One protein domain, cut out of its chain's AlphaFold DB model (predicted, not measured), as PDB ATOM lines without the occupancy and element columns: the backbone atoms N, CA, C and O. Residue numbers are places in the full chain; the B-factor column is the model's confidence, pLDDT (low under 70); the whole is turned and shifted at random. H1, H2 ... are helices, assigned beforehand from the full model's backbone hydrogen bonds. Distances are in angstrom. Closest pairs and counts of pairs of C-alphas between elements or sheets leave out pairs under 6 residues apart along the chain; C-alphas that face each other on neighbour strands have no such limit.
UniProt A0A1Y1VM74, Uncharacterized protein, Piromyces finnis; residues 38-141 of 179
ATOM      1  N   GLN A  38     -61.657 -53.400   2.413       68.88
ATOM      2  CA  GLN A  38     -62.271 -53.040   1.126       68.88
ATOM      3  C   GLN A  38     -61.890 -51.639   0.636       68.88
ATOM      4  O   GLN A  38     -61.777 -51.452  -0.581       68.88
ATOM      5  N   PHE A  39     -61.669 -50.688   1.544       76.75
ATOM      6  CA  PHE A  39     -61.288 -49.320   1.195       76.75
ATOM      7  C   PHE A  39     -59.846 -49.251   0.682       76.75
ATOM      8  O   PHE A  39     -58.993 -50.075   1.021       76.75
ATOM      9  N   GLY A  40     -59.575 -48.310  -0.225       69.62
ATOM     10  CA  GLY A  40     -58.232 -48.120  -0.785       69.62
ATOM     11  C   GLY A  40     -57.763 -49.240  -1.722       69.62
ATOM     12  O   GLY A  40     -56.624 -49.224  -2.194       69.62
ATOM     13  N   LYS A  41     -58.628 -50.209  -2.066       82.06
ATOM     14  CA  LYS A  41     -58.325 -51.192  -3.120       82.06
ATOM     15  C   LYS A  41     -58.124 -50.505  -4.471       82.06
ATOM     16  O   LYS A  41     -57.245 -50.907  -5.226       82.06
ATOM     17  N   LEU A  42     -58.921 -49.476  -4.761       81.44
ATOM     18  CA  LEU A  42     -58.773 -48.689  -5.982       81.44
ATOM     19  C   LEU A  42     -57.433 -47.946  -5.998       81.44
ATOM     20  O   LEU A  42     -56.737 -48.011  -7.004       81.44
ATOM     21  N   LEU A  43     -57.021 -47.366  -4.867       82.00
ATOM     22  CA  LEU A  43     -55.731 -46.683  -4.745       82.00
ATOM     23  C   LEU A  43     -54.560 -47.584  -5.151       82.00
ATOM     24  O   LEU A  43     -53.677 -47.167  -5.894       82.00
ATOM     25  N   LYS A  44     -54.582 -48.849  -4.713       82.12
ATOM     26  CA  LYS A  44     -53.555 -49.844  -5.060       82.12
ATOM     27  C   LYS A  44     -53.512 -50.210  -6.543       82.12
ATOM     28  O   LYS A  44     -52.497 -50.719  -6.995       82.12
ATOM     29  N   ASN A  45     -54.602 -49.987  -7.272       83.19
ATOM     30  CA  ASN A  45     -54.678 -50.245  -8.708       83.19
ATOM     31  C   ASN A  45     -54.352 -48.999  -9.543       83.19
ATOM     32  O   ASN A  45     -53.998 -49.136 -10.708       83.19
ATOM     33  N   VAL A  46     -54.533 -47.802  -8.979       84.44
ATOM     34  CA  VAL A  46     -54.276 -46.519  -9.654       84.44
ATOM     35  C   VAL A  46     -52.809 -46.107  -9.515       84.44
ATOM     36  O   VAL A  46     -52.266 -45.484 -10.423       84.44
ATOM     37  N   ILE A  47     -52.166 -46.462  -8.401       87.38
ATOM     38  CA  ILE A  47     -50.772 -46.112  -8.117       87.38
ATOM     39  C   ILE A  47     -49.867 -47.324  -8.341       87.38
ATOM     40  O   ILE A  47     -49.997 -48.335  -7.649       87.38
ATOM     41  N   ASP A  48     -48.897 -47.182  -9.245       89.25
ATOM     42  CA  ASP A  48     -47.725 -48.056  -9.284       89.25
ATOM     43  C   ASP A  48     -46.653 -47.511  -8.331       89.25
ATOM     44  O   ASP A  48     -45.929 -46.561  -8.627       89.25
ATOM     45  N   TYR A  49     -46.570 -48.110  -7.145       88.00
ATOM     46  CA  TYR A  49     -45.663 -47.660  -6.090       88.00
ATOM     47  C   TYR A  49     -44.183 -47.817  -6.451       88.00
ATOM     48  O   TYR A  49     -43.376 -47.040  -5.950       88.00
ATOM     49  N   HIS A  50     -43.817 -48.781  -7.307       86.25
ATOM     50  CA  HIS A  50     -42.423 -48.919  -7.739       86.25
ATOM     51  C   HIS A  50     -42.055 -47.787  -8.688       86.25
ATOM     52  O   HIS A  50     -41.038 -47.137  -8.477       86.25
ATOM     53  N   GLN A  51     -42.937 -47.477  -9.642       87.69
ATOM     54  CA  GLN A  51     -42.735 -46.349 -10.547       87.69
ATOM     55  C   GLN A  51     -42.636 -45.015  -9.791       87.69
ATOM     56  O   GLN A  51     -41.863 -44.139 -10.168       87.69
ATOM     57  N   ILE A  52     -43.397 -44.839  -8.707       87.75
ATOM     58  CA  ILE A  52     -43.298 -43.627  -7.885       87.75
ATOM     59  C   ILE A  52     -41.963 -43.544  -7.145       87.75
ATOM     60  O   ILE A  52     -41.386 -42.461  -7.069       87.75
ATOM     61  N   CYS A  53     -41.443 -44.666  -6.645       84.25
ATOM     62  CA  CYS A  53     -40.087 -44.716  -6.105       84.25
ATOM     63  C   CYS A  53     -39.039 -44.412  -7.189       84.25
ATOM     64  O   CYS A  53     -38.173 -43.574  -6.948       84.25
ATOM     65  N   ASP A  54     -39.158 -44.992  -8.390       83.75
ATOM     66  CA  ASP A  54     -38.272 -44.694  -9.529       83.75
ATOM     67  C   ASP A  54     -38.237 -43.190  -9.829       83.75
ATOM     68  O   ASP A  54     -37.172 -42.591  -9.969       83.75
ATOM     69  N   LEU A  55     -39.414 -42.556  -9.884       83.88
ATOM     70  CA  LEU A  55     -39.550 -41.119 -10.116       83.88
ATOM     71  C   LEU A  55     -38.993 -40.289  -8.957       83.88
ATOM     72  O   LEU A  55     -38.392 -39.248  -9.197       83.88
ATOM     73  N   HIS A  56     -39.151 -40.744  -7.713       81.25
ATOM     74  CA  HIS A  56     -38.593 -40.068  -6.543       81.25
ATOM     75  C   HIS A  56     -37.063 -40.101  -6.506       81.25
ATOM     76  O   HIS A  56     -36.440 -39.150  -6.033       81.25
ATOM     77  N   TYR A  57     -36.440 -41.146  -7.035       78.69
ATOM     78  CA  TYR A  57     -34.984 -41.207  -7.153       78.69
ATOM     79  C   TYR A  57     -34.453 -40.622  -8.472       78.69
ATOM     80  O   TYR A  57     -33.248 -40.396  -8.595       78.69
ATOM     81  N   ASN A  58     -35.332 -40.300  -9.426       78.00
ATOM     82  CA  ASN A  58     -34.983 -39.611 -10.664       78.00
ATOM     83  C   ASN A  58     -34.845 -38.085 -10.436       78.00
ATOM     84  O   ASN A  58     -35.776 -37.453  -9.935       78.00
ATOM     85  N   PRO A  59     -33.719 -37.451 -10.824       71.12
ATOM     86  CA  PRO A  59     -33.522 -36.007 -10.663       71.12
ATOM     87  C   PRO A  59     -34.440 -35.126 -11.531       71.12
ATOM     88  O   PRO A  59     -34.542 -33.929 -11.259       71.12
ATOM     89  N   ASP A  60     -35.093 -35.682 -12.553       81.38
ATOM     90  CA  ASP A  60     -35.907 -34.919 -13.507       81.38
ATOM     91  C   ASP A  60     -37.307 -34.562 -12.979       81.38
ATOM     92  O   ASP A  60     -37.979 -33.716 -13.570       81.38
ATOM     93  N   MET A  61     -37.757 -35.178 -11.877       80.19
ATOM     94  CA  MET A  61     -39.061 -34.897 -11.273       80.19
ATOM     95  C   MET A  61     -38.906 -34.330  -9.860       80.19
ATOM     96  O   MET A  61     -38.230 -34.889  -8.995       80.19
ATOM     97  N   SER A  62     -39.559 -33.199  -9.600       82.38
ATOM     98  CA  SER A  62     -39.535 -32.588  -8.274       82.38
ATOM     99  C   SER A  62     -40.464 -33.316  -7.298       82.38
ATOM    100  O   SER A  62     -41.521 -33.819  -7.674       82.38
ATOM    101  N   ASP A  63     -40.136 -33.287  -6.002       77.06
ATOM    102  CA  ASP A  63     -40.996 -33.887  -4.965       77.06
ATOM    103  C   ASP A  63     -42.396 -33.259  -4.938       77.06
ATOM    104  O   ASP A  63     -43.369 -33.915  -4.579       77.06
ATOM    105  N   LYS A  64     -42.516 -32.001  -5.382       77.94
ATOM    106  CA  LYS A  64     -43.796 -31.310  -5.541       77.94
ATOM    107  C   LYS A  64     -44.659 -31.938  -6.636       77.94
ATOM    108  O   LYS A  64     -45.866 -32.069  -6.457       77.94
ATOM    109  N   GLU A  65     -44.067 -32.301  -7.769       78.94
ATOM    110  CA  GLU A  65     -44.793 -32.950  -8.866       78.94
ATOM    111  C   GLU A  65     -45.247 -34.352  -8.467       78.94
ATOM    112  O   GLU A  65     -46.401 -34.707  -8.703       78.94
ATOM    113  N   ILE A  66     -44.386 -35.096  -7.765       82.75
ATOM    114  CA  ILE A  66     -44.725 -36.409  -7.200       82.75
ATOM    115  C   ILE A  66     -45.874 -36.275  -6.196       82.75
ATOM    116  O   ILE A  66     -46.856 -37.012  -6.274       82.75
ATOM    117  N   ALA A  67     -45.794 -35.305  -5.283       79.44
ATOM    118  CA  ALA A  67     -46.830 -35.058  -4.286       79.44
ATOM    119  C   ALA A  67     -48.183 -34.699  -4.924       79.44
ATOM    120  O   ALA A  67     -49.212 -35.221  -4.495       79.44
ATOM    121  N   ASN A  68     -48.193 -33.864  -5.969       78.75
ATOM    122  CA  ASN A  68     -49.416 -33.529  -6.706       78.75
ATOM    123  C   ASN A  68     -50.031 -34.769  -7.369       78.75
ATOM    124  O   ASN A  68     -51.227 -35.008  -7.224       78.75
ATOM    125  N   TRP A  69     -49.214 -35.585  -8.040       83.12
ATOM    126  CA  TRP A  69     -49.691 -36.797  -8.709       83.12
ATOM    127  C   TRP A  69     -50.283 -37.807  -7.715       83.12
ATOM    128  O   TRP A  69     -51.360 -38.364  -7.943       83.12
ATOM    129  N   LEU A  70     -49.618 -37.999  -6.570       84.69
ATOM    130  CA  LEU A  70     -50.125 -38.838  -5.483       84.69
ATOM    131  C   LEU A  70     -51.434 -38.288  -4.898       84.69
ATOM    132  O   LEU A  70     -52.358 -39.061  -4.646       84.69
ATOM    133  N   SER A  71     -51.533 -36.968  -4.721       80.81
ATOM    134  CA  SER A  71     -52.743 -36.302  -4.230       80.81
ATOM    135  C   SER A  71     -53.929 -36.521  -5.173       80.81
ATOM    136  O   SER A  71     -55.011 -36.897  -4.724       80.81
ATOM    137  N   ASP A  72     -53.729 -36.388  -6.486       79.69
ATOM    138  CA  ASP A  72     -54.770 -36.636  -7.492       79.69
ATOM    139  C   ASP A  72     -55.246 -38.098  -7.480       79.69
ATOM    140  O   ASP A  72     -56.452 -38.367  -7.518       79.69
ATOM    141  N   ALA A  73     -54.319 -39.053  -7.361       80.94
ATOM    142  CA  ALA A  73     -54.642 -40.476  -7.296       80.94
ATOM    143  C   ALA A  73     -55.431 -40.851  -6.025       80.94
ATOM    144  O   ALA A  73     -56.398 -41.626  -6.098       80.94
ATOM    145  N   VAL A  74     -55.052 -40.282  -4.873       84.12
ATOM    146  CA  VAL A  74     -55.792 -40.424  -3.609       84.12
ATOM    147  C   VAL A  74     -57.175 -39.804  -3.732       84.12
ATOM    148  O   VAL A  74     -58.156 -40.491  -3.459       84.12
ATOM    149  N   ASN A  75     -57.272 -38.561  -4.207       81.19
ATOM    150  CA  ASN A  75     -58.538 -37.848  -4.389       81.19
ATOM    151  C   ASN A  75     -59.511 -38.620  -5.273       81.19
ATOM    152  O   ASN A  75     -60.676 -38.798  -4.917       81.19
ATOM    153  N   TYR A  76     -59.037 -39.092  -6.425       80.69
ATOM    154  CA  TYR A  76     -59.847 -39.895  -7.330       80.69
ATOM    155  C   TYR A  76     -60.379 -41.144  -6.622       80.69
ATOM    156  O   TYR A  76     -61.580 -41.412  -6.633       80.69
ATOM    157  N   SER A  77     -59.492 -41.885  -5.961       84.69
ATOM    158  CA  SER A  77     -59.845 -43.157  -5.337       84.69
ATOM    159  C   SER A  77     -60.787 -42.985  -4.137       84.69
ATOM    160  O   SER A  77     -61.780 -43.704  -4.026       84.69
ATOM    161  N   LEU A  78     -60.526 -41.984  -3.295       83.69
ATOM    162  CA  LEU A  78     -61.351 -41.613  -2.149       83.69
ATOM    163  C   LEU A  78     -62.753 -41.174  -2.589       83.69
ATOM    164  O   LEU A  78     -63.740 -41.695  -2.076       83.69
ATOM    165  N   ASN A  79     -62.859 -40.295  -3.590       79.75
ATOM    166  CA  ASN A  79     -64.156 -39.849  -4.112       79.75
ATOM    167  C   ASN A  79     -64.967 -41.007  -4.704       79.75
ATOM    168  O   ASN A  79     -66.185 -41.069  -4.527       79.75
ATOM    169  N   MET A  80     -64.305 -41.950  -5.378       79.12
ATOM    170  CA  MET A  80     -64.967 -43.146  -5.896       79.12
ATOM    171  C   MET A  80     -65.540 -44.017  -4.774       79.12
ATOM    172  O   MET A  80     -66.666 -44.500  -4.909       79.12
ATOM    173  N   ASP A  81     -64.820 -44.190  -3.662       82.12
ATOM    174  CA  ASP A  81     -65.335 -44.921  -2.500       82.12
ATOM    175  C   ASP A  81     -66.466 -44.152  -1.797       82.12
ATOM    176  O   ASP A  81     -67.495 -44.755  -1.487       82.12
ATOM    177  N   ILE A  82     -66.352 -42.830  -1.636       81.81
ATOM    178  CA  ILE A  82     -67.429 -41.980  -1.093       81.81
ATOM    179  C   ILE A  82     -68.723 -42.169  -1.891       81.81
ATOM    180  O   ILE A  82     -69.769 -42.460  -1.308       81.81
ATOM    181  N   ILE A  83     -68.654 -42.069  -3.223       77.19
ATOM    182  CA  ILE A  83     -69.816 -42.235  -4.109       77.19
ATOM    183  C   ILE A  83     -70.354 -43.665  -4.028       77.19
ATOM    184  O   ILE A  83     -71.552 -43.875  -3.837       77.19
ATOM    185  N   LYS A  84     -69.474 -44.664  -4.156       80.19
ATOM    186  CA  LYS A  84     -69.854 -46.083  -4.176       80.19
ATOM    187  C   LYS A  84     -70.548 -46.517  -2.889       80.19
ATOM    188  O   LYS A  84     -71.473 -47.327  -2.932       80.19
ATOM    189  N   TYR A  85     -70.082 -46.012  -1.753       82.06
ATOM    190  CA  TYR A  85     -70.595 -46.370  -0.436       82.06
ATOM    191  C   TYR A  85     -71.597 -45.354   0.123       82.06
ATOM    192  O   TYR A  85     -72.068 -45.567   1.243       82.06
ATOM    193  N   ASN A  86     -71.939 -44.325  -0.665       79.25
ATOM    194  CA  ASN A  86     -72.838 -43.224  -0.328       79.25
ATOM    195  C   ASN A  86     -72.511 -42.595   1.037       79.25
ATOM    196  O   ASN A  86     -73.380 -42.461   1.897       79.25
ATOM    197  N   ILE A  87     -71.233 -42.279   1.248       77.00
ATOM    198  CA  ILE A  87     -70.751 -41.653   2.478       77.00
ATOM    199  C   ILE A  87     -71.046 -40.158   2.381       77.00
ATOM    200  O   ILE A  87     -70.598 -39.488   1.455       77.00
ATOM    201  N   THR A  88     -71.830 -39.637   3.315       79.88
ATOM    202  CA  THR A  88     -72.211 -38.217   3.338       79.88
ATOM    203  C   THR A  88     -71.808 -37.522   4.626       79.88
ATOM    204  O   THR A  88     -71.834 -36.294   4.678       79.88
ATOM    205  N   ASP A  89     -71.487 -38.297   5.661       80.56
ATOM    206  CA  ASP A  89     -71.072 -37.763   6.946       80.56
ATOM    207  C   ASP A  89     -69.624 -37.267   6.884       80.56
ATOM    208  O   ASP A  89     -68.759 -37.880   6.256       80.56
ATOM    209  N   TYR A  90     -69.373 -36.117   7.502       76.00
ATOM    210  CA  TYR A  90     -68.059 -35.488   7.482       76.00
ATOM    211  C   TYR A  90     -67.026 -36.281   8.287       76.00
ATOM    212  O   TYR A  90     -65.878 -36.382   7.855       76.00
ATOM    213  N   GLU A  91     -67.421 -36.844   9.429       76.81
ATOM    214  CA  GLU A  91     -66.536 -37.609  10.311       76.81
ATOM    215  C   GLU A  91     -66.101 -38.904   9.612       76.81
ATOM    216  O   GLU A  91     -64.905 -39.196   9.553       76.81
ATOM    217  N   ASP A  92     -67.036 -39.586   8.943       76.75
ATOM    218  CA  ASP A  92     -66.751 -40.769   8.119       76.75
ATOM    219  C   ASP A  92     -65.788 -40.456   6.956       76.75
ATOM    220  O   ASP A  92     -64.903 -41.249   6.625       76.75
ATOM    221  N   ILE A  93     -65.943 -39.293   6.307       78.56
ATOM    222  CA  ILE A  93     -65.035 -38.854   5.233       78.56
ATOM    223  C   ILE A  93     -63.635 -38.582   5.794       78.56
ATOM    224  O   ILE A  93     -62.645 -38.939   5.154       78.56
ATOM    225  N   GLN A  94     -63.531 -37.967   6.976       76.62
ATOM    226  CA  GLN A  94     -62.240 -37.735   7.623       76.62
ATOM    227  C   GLN A  94     -61.543 -39.044   7.997       76.62
ATOM    228  O   GLN A  94     -60.348 -39.185   7.737       76.62
ATOM    229  N   GLU A  95     -62.273 -40.005   8.562       80.06
ATOM    230  CA  GLU A  95     -61.727 -41.326   8.876       80.06
ATOM    231  C   GLU A  95     -61.250 -42.039   7.602       80.06
ATOM    232  O   GLU A  95     -60.140 -42.575   7.558       80.06
ATOM    233  N   LEU A  96     -62.021 -41.947   6.513       79.94
ATOM    234  CA  LEU A  96     -61.626 -42.497   5.220       79.94
ATOM    235  C   LEU A  96     -60.347 -41.845   4.670       79.94
ATOM    236  O   LEU A  96     -59.488 -42.554   4.146       79.94
ATOM    237  N   CYS A  97     -60.184 -40.526   4.809       79.56
ATOM    238  CA  CYS A  97     -58.946 -39.836   4.430       79.56
ATOM    239  C   CYS A  97     -57.727 -40.402   5.174       79.56
ATOM    240  O   CYS A  97     -56.707 -40.670   4.538       79.56
ATOM    241  N   LEU A  98     -57.843 -40.629   6.487       79.38
ATOM    242  CA  LEU A  98     -56.760 -41.189   7.304       79.38
ATOM    243  C   LEU A  98     -56.401 -42.615   6.868       79.38
ATOM    244  O   LEU A  98     -55.226 -42.936   6.702       79.38
ATOM    245  N   ILE A  99     -57.407 -43.449   6.582       84.12
ATOM    246  CA  ILE A  99     -57.193 -44.804   6.049       84.12
ATOM    247  C   ILE A  99     -56.425 -44.751   4.719       84.12
ATOM    248  O   ILE A  99     -55.506 -45.539   4.483       84.12
ATOM    249  N   TYR A 100     -56.787 -43.827   3.829       84.56
ATOM    250  CA  TYR A 100     -56.119 -43.660   2.539       84.56
ATOM    251  C   TYR A 100     -54.665 -43.195   2.678       84.56
ATOM    252  O   TYR A 100     -53.794 -43.709   1.967       84.56
ATOM    253  N   GLU A 101     -54.396 -42.272   3.601       80.44
ATOM    254  CA  GLU A 101     -53.046 -41.815   3.930       80.44
ATOM    255  C   GLU A 101     -52.179 -42.969   4.460       80.44
ATOM    256  O   GLU A 101     -51.087 -43.212   3.934       80.44
ATOM    257  N   ASP A 102     -52.695 -43.754   5.407       81.81
ATOM    258  CA  ASP A 102     -51.989 -44.912   5.963       81.81
ATOM    259  C   ASP A 102     -51.688 -45.974   4.896       81.81
ATOM    260  O   ASP A 102     -50.577 -46.521   4.838       81.81
ATOM    261  N   ILE A 103     -52.642 -46.257   4.001       85.56
ATOM    262  CA  ILE A 103     -52.437 -47.191   2.885       85.56
ATOM    263  C   ILE A 103     -51.346 -46.670   1.942       85.56
ATOM    264  O   ILE A 103     -50.466 -47.448   1.551       85.56
ATOM    265  N   LEU A 104     -51.399 -45.387   1.574       86.81
ATOM    266  CA  LEU A 104     -50.428 -44.753   0.686       86.81
ATOM    267  C   LEU A 104     -49.014 -44.837   1.277       86.81
ATOM    268  O   LEU A 104     -48.111 -45.387   0.638       86.81
ATOM    269  N   ILE A 105     -48.840 -44.359   2.511       84.12
ATOM    270  CA  ILE A 105     -47.549 -44.344   3.208       84.12
ATOM    271  C   ILE A 105     -47.021 -45.769   3.377       84.12
ATOM    272  O   ILE A 105     -45.855 -46.030   3.072       84.12
ATOM    273  N   SER A 106     -47.864 -46.709   3.815       84.81
ATOM    274  CA  SER A 106     -47.452 -48.101   4.030       84.81
ATOM    275  C   SER A 106     -46.933 -48.754   2.750       84.81
ATOM    276  O   SER A 106     -45.942 -49.486   2.793       84.81
ATOM    277  N   ASN A 107     -47.585 -48.520   1.609       87.62
ATOM    278  CA  ASN A 107     -47.172 -49.124   0.341       87.62
ATOM    279  C   ASN A 107     -45.938 -48.438  -0.254       87.62
ATOM    280  O   ASN A 107     -45.056 -49.146  -0.736       87.62
ATOM    281  N   LEU A 108     -45.821 -47.110  -0.148       86.12
ATOM    282  CA  LEU A 108     -44.610 -46.393  -0.563       86.12
ATOM    283  C   LEU A 108     -43.399 -46.829   0.258       86.12
ATOM    284  O   LEU A 108     -42.387 -47.206  -0.314       86.12
ATOM    285  N   GLN A 109     -43.520 -46.909   1.585       83.81
ATOM    286  CA  GLN A 109     -42.441 -47.415   2.441       83.81
ATOM    287  C   GLN A 109     -42.060 -48.869   2.130       83.81
ATOM    288  O   GLN A 109     -40.912 -49.265   2.325       83.81
ATOM    289  N   LYS A 110     -43.014 -49.699   1.691       85.31
ATOM    290  CA  LYS A 110     -42.726 -51.079   1.274       85.31
ATOM    291  C   LYS A 110     -41.969 -51.121  -0.048       85.31
ATOM    292  O   LYS A 110     -41.001 -51.869  -0.121       85.31
ATOM    293  N   ALA A 111     -42.393 -50.342  -1.041       84.56
ATOM    294  CA  ALA A 111     -41.706 -50.247  -2.328       84.56
ATOM    295  C   ALA A 111     -40.297 -49.658  -2.154       84.56
ATOM    296  O   ALA A 111     -39.321 -50.229  -2.626       84.56
ATOM    297  N   ASP A 112     -40.169 -48.603  -1.354       81.94
ATOM    298  CA  ASP A 112     -38.912 -47.908  -1.072       81.94
ATOM    299  C   ASP A 112     -37.840 -48.804  -0.433       81.94
ATOM    300  O   ASP A 112     -36.657 -48.734  -0.769       81.94
ATOM    301  N   LYS A 113     -38.250 -49.728   0.449       77.81
ATOM    302  CA  LYS A 113     -37.339 -50.734   1.021       77.81
ATOM    303  C   LYS A 113     -36.672 -51.595  -0.049       77.81
ATOM    304  O   LYS A 113     -35.544 -52.025   0.165       77.81
ATOM    305  N   THR A 114     -37.350 -51.846  -1.167       70.31
ATOM    306  CA  THR A 114     -36.824 -52.629  -2.293       70.31
ATOM    307  C   THR A 114     -35.793 -51.844  -3.111       70.31
ATOM    308  O   THR A 114     -34.906 -52.455  -3.705       70.31
ATOM    309  N   PHE A 115     -35.853 -50.511  -3.092       68.75
ATOM    310  CA  PHE A 115     -34.878 -49.630  -3.744       68.75
ATOM    311  C   PHE A 115     -33.628 -49.431  -2.886       68.75
ATOM    312  O   PHE A 115     -32.517 -49.704  -3.340       68.75
ATOM    313  N   ASN A 116     -33.809 -49.081  -1.610       61.28
ATOM    314  CA  ASN A 116     -32.703 -48.876  -0.668       61.28
ATOM    315  C   ASN A 116     -31.866 -50.144  -0.410       61.28
ATOM    316  O   ASN A 116     -30.715 -50.047   0.015       61.28
ATOM    317  N   SER A 117     -32.418 -51.340  -0.647       59.03
ATOM    318  CA  SER A 117     -31.673 -52.598  -0.516       59.03
ATOM    319  C   SER A 117     -30.822 -52.954  -1.736       59.03
ATOM    320  O   SER A 117     -29.919 -53.777  -1.601       59.03
ATOM    321  N   ASN A 118     -31.129 -52.395  -2.912       52.03
ATOM    322  CA  ASN A 118     -30.583 -52.873  -4.185       52.03
ATOM    323  C   ASN A 118     -29.710 -51.846  -4.911       52.03
ATOM    324  O   ASN A 118     -28.815 -52.257  -5.646       52.03
ATOM    325  N   GLU A 119     -29.906 -50.544  -4.697       54.19
ATOM    326  CA  GLU A 119     -29.156 -49.513  -5.417       54.19
ATOM    327  C   GLU A 119     -28.789 -48.337  -4.492       54.19
ATOM    328  O   GLU A 119     -29.590 -47.859  -3.690       54.19
ATOM    329  N   HIS A 120     -27.532 -47.887  -4.578       50.91
ATOM    330  CA  HIS A 120     -26.981 -46.759  -3.817       50.91
ATOM    331  C   HIS A 120     -27.515 -45.418  -4.351       50.91
ATOM    332  O   HIS A 120     -26.764 -44.627  -4.925       50.91
ATOM    333  N   PHE A 121     -28.805 -45.146  -4.176       53.59
ATOM    334  CA  PHE A 121     -29.369 -43.841  -4.512       53.59
ATOM    335  C   PHE A 121     -29.117 -42.829  -3.389       53.59
ATOM    336  O   PHE A 121     -29.442 -43.054  -2.228       53.59
ATOM    337  N   SER A 122     -28.503 -41.696  -3.741       47.12
ATOM    338  CA  SER A 122     -27.982 -40.695  -2.800       47.12
ATOM    339  C   SER A 122     -28.982 -39.597  -2.426       47.12
ATOM    340  O   SER A 122     -28.570 -38.499  -2.045       47.12
ATOM    341  N   ARG A 123     -30.293 -39.831  -2.564       50.69
ATOM    342  CA  ARG A 123     -31.284 -38.862  -2.089       50.69
ATOM    343  C   ARG A 123     -31.450 -39.072  -0.586       50.69
ATOM    344  O   ARG A 123     -32.210 -39.928  -0.145       50.69
ATOM    345  N   GLU A 124     -30.662 -38.342   0.200       44.78
ATOM    346  CA  GLU A 124     -30.749 -38.368   1.659       44.78
ATOM    347  C   GLU A 124     -32.175 -38.001   2.109       44.78
ATOM    348  O   GLU A 124     -32.556 -36.837   2.199       44.78
ATOM    349  N   SER A 125     -32.943 -39.010   2.515       44.78
ATOM    350  CA  SER A 125     -33.811 -38.942   3.700       44.78
ATOM    351  C   SER A 125     -35.013 -37.985   3.718       44.78
ATOM    352  O   SER A 125     -35.505 -37.659   4.800       44.78
ATOM    353  N   CYS A 126     -35.589 -37.594   2.580       52.34
ATOM    354  CA  CYS A 126     -36.965 -37.092   2.634       52.34
ATOM    355  C   CYS A 126     -37.922 -38.268   2.847       52.34
ATOM    356  O   CYS A 126     -38.335 -38.939   1.908       52.34
ATOM    357  N   HIS A 127     -38.266 -38.524   4.112       65.75
ATOM    358  CA  HIS A 127     -39.326 -39.460   4.475       65.75
ATOM    359  C   HIS A 127     -40.578 -39.180   3.634       65.75
ATOM    360  O   HIS A 127     -40.993 -38.029   3.523       65.75
ATOM    361  N   TRP A 128     -41.227 -40.227   3.114       71.62
ATOM    362  CA  TRP A 128     -42.485 -40.110   2.360       71.62
ATOM    363  C   TRP A 128     -43.545 -39.262   3.073       71.62
ATOM    364  O   TRP A 128     -44.290 -38.555   2.413       71.62
ATOM    365  N   LEU A 129     -43.548 -39.252   4.410       63.53
ATOM    366  CA  LEU A 129     -44.371 -38.364   5.238       63.53
ATOM    367  C   LEU A 129     -44.155 -36.869   4.962       63.53
ATOM    368  O   LEU A 129     -45.103 -36.107   5.058       63.53
ATOM    369  N   ASN A 130     -42.951 -36.431   4.601       62.62
ATOM    370  CA  ASN A 130     -42.688 -35.035   4.250       62.62
ATOM    371  C   ASN A 130     -43.194 -34.714   2.839       62.62
ATOM    372  O   ASN A 130     -43.738 -33.638   2.618       62.62
ATOM    373  N   ILE A 131     -43.065 -35.651   1.897       65.88
ATOM    374  CA  ILE A 131     -43.532 -35.492   0.508       65.88
ATOM    375  C   ILE A 131     -45.065 -35.489   0.470       65.88
ATOM    376  O   ILE A 131     -45.687 -34.593  -0.096       65.88
ATOM    377  N   ILE A 132     -45.666 -36.466   1.145       65.56
ATOM    378  CA  ILE A 132     -47.110 -36.633   1.302       65.56
ATOM    379  C   ILE A 132     -47.652 -35.530   2.202       65.56
ATOM    380  O   ILE A 132     -48.581 -34.854   1.804       65.56
ATOM    381  N   GLY A 133     -47.041 -35.229   3.344       54.44
ATOM    382  CA  GLY A 133     -47.471 -34.133   4.220       54.44
ATOM    383  C   GLY A 133     -47.482 -32.764   3.528       54.44
ATOM    384  O   GLY A 133     -48.337 -31.935   3.833       54.44
ATOM    385  N   CYS A 134     -46.608 -32.551   2.537       49.19
ATOM    386  CA  CYS A 134     -46.621 -31.346   1.705       49.19
ATOM    387  C   CYS A 134     -47.706 -31.339   0.608       49.19
ATOM    388  O   CYS A 134     -48.009 -30.264   0.091       49.19
ATOM    389  N   GLY A 135     -48.298 -32.487   0.249       46.66
ATOM    390  CA  GLY A 135     -49.299 -32.600  -0.828       46.66
ATOM    391  C   GLY A 135     -50.665 -33.201  -0.461       46.66
ATOM    392  O   GLY A 135     -51.627 -33.025  -1.208       46.66
ATOM    393  N   ALA A 136     -50.797 -33.907   0.661       43.62
ATOM    394  CA  ALA A 136     -51.807 -34.959   0.809       43.62
ATOM    395  C   ALA A 136     -53.019 -34.617   1.675       43.62
ATOM    396  O   ALA A 136     -54.016 -35.320   1.590       43.62
ATOM    397  N   LEU A 137     -53.022 -33.531   2.446       47.78
ATOM    398  CA  LEU A 137     -54.205 -33.169   3.248       47.78
ATOM    399  C   LEU A 137     -54.817 -31.827   2.844       47.78
ATOM    400  O   LEU A 137     -55.423 -31.116   3.639       47.78
ATOM    401  N   TYR A 138     -54.725 -31.510   1.555       44.91
ATOM    402  CA  TYR A 138     -55.541 -30.469   0.922       44.91
ATOM    403  C   TYR A 138     -57.028 -30.871   0.781       44.91
ATOM    404  O   TYR A 138     -57.880 -30.052   0.437       44.91
ATOM    405  N   ILE A 139     -57.341 -32.141   1.060       46.78
ATOM    406  CA  ILE A 139     -58.590 -32.825   0.698       46.78
ATOM    407  C   ILE A 139     -59.750 -32.483   1.643       46.78
ATOM    408  O   ILE A 139     -60.908 -32.472   1.219       46.78
ATOM    409  N   THR A 140     -59.481 -32.086   2.890       42.66
ATOM    410  CA  THR A 140     -60.542 -31.770   3.865       42.66
ATOM    411  C   THR A 140     -61.401 -30.566   3.458       42.66
ATOM    412  O   THR A 140     -62.492 -30.373   3.991       42.66
ATOM    413  N   ILE A 141     -60.946 -29.755   2.497       40.34
ATOM    414  CA  ILE A 141     -61.651 -28.537   2.089       40.34
ATOM    415  C   ILE A 141     -62.610 -28.797   0.921       40.34
ATOM    416  O   ILE A 141     -63.672 -28.193   0.888       40.34
TER     417      ILE A 141
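What this domain is: This is residues 38 to 141 of the 179 residues of an uncharacterized protein of Piromyces finnis (UniProt A0A1Y1VM74). Two long helices, H3 and H4, cross as an X in two layers and are joined by a tight link at one end. The short H1 and H2 share the layer of H3, where H2 packs on H4; H5 shares the layer of H4 and packs on H3. The printed part has 104 residues with five named helices, H1 to H5 in chain order, and no named strand: all helix. It is compact, with a radius of gyration of the C-alphas of 14.3 A, yet elongated, spanning 46 by 24 by 18 A.

Where its parts are: Find C-alpha 41 at (-58.325, -51.192, -3.120), where H1, residues 41 to 46, begins. H2 follows at residues 49 to 57. From C-alpha 63 at (-40.996, -33.887, -4.965), H3 runs 32.4 A through residues 63 to 85. H4, residues 90 to 116, runs 38.7 A, and H5, residues 128 to 135, ends at C-alpha 135 at (-49.299, -32.600, -0.828).

How they stand to each other: Start at the hub, H3, which touches the other four helices. With residues 74 to 82 alone it touches H4, opposite ways at a steep tilt of 45 degrees; the closest C-alphas, of Val 74 and Tyr 100, are 7.0 A apart. H5 is about perpendicular to H3, 78 degrees, with the C-alphas of Ala 67 and Gly 135 closest at 4.9 A. H2 and H3 form a helical hairpin, a shallow tilt of 21 degrees, closest at the C-alphas of His 56 and Asp 63, 6.8 A. H1 and H5 are apart. Every O i to N i+4 pair is within hydrogen-bond range in H1, H2, H3 and H5; in H4, 21 of 23.

The domain as a whole: The farthest C-alphas, of Thr 88 and His 120, are 46.6 A apart. The printed part has no cut; the link from H4 to H5, 11 residues, is long. Look for pLDDT under 70 at residues 38, 40, 115 to 127 and 129 to 141.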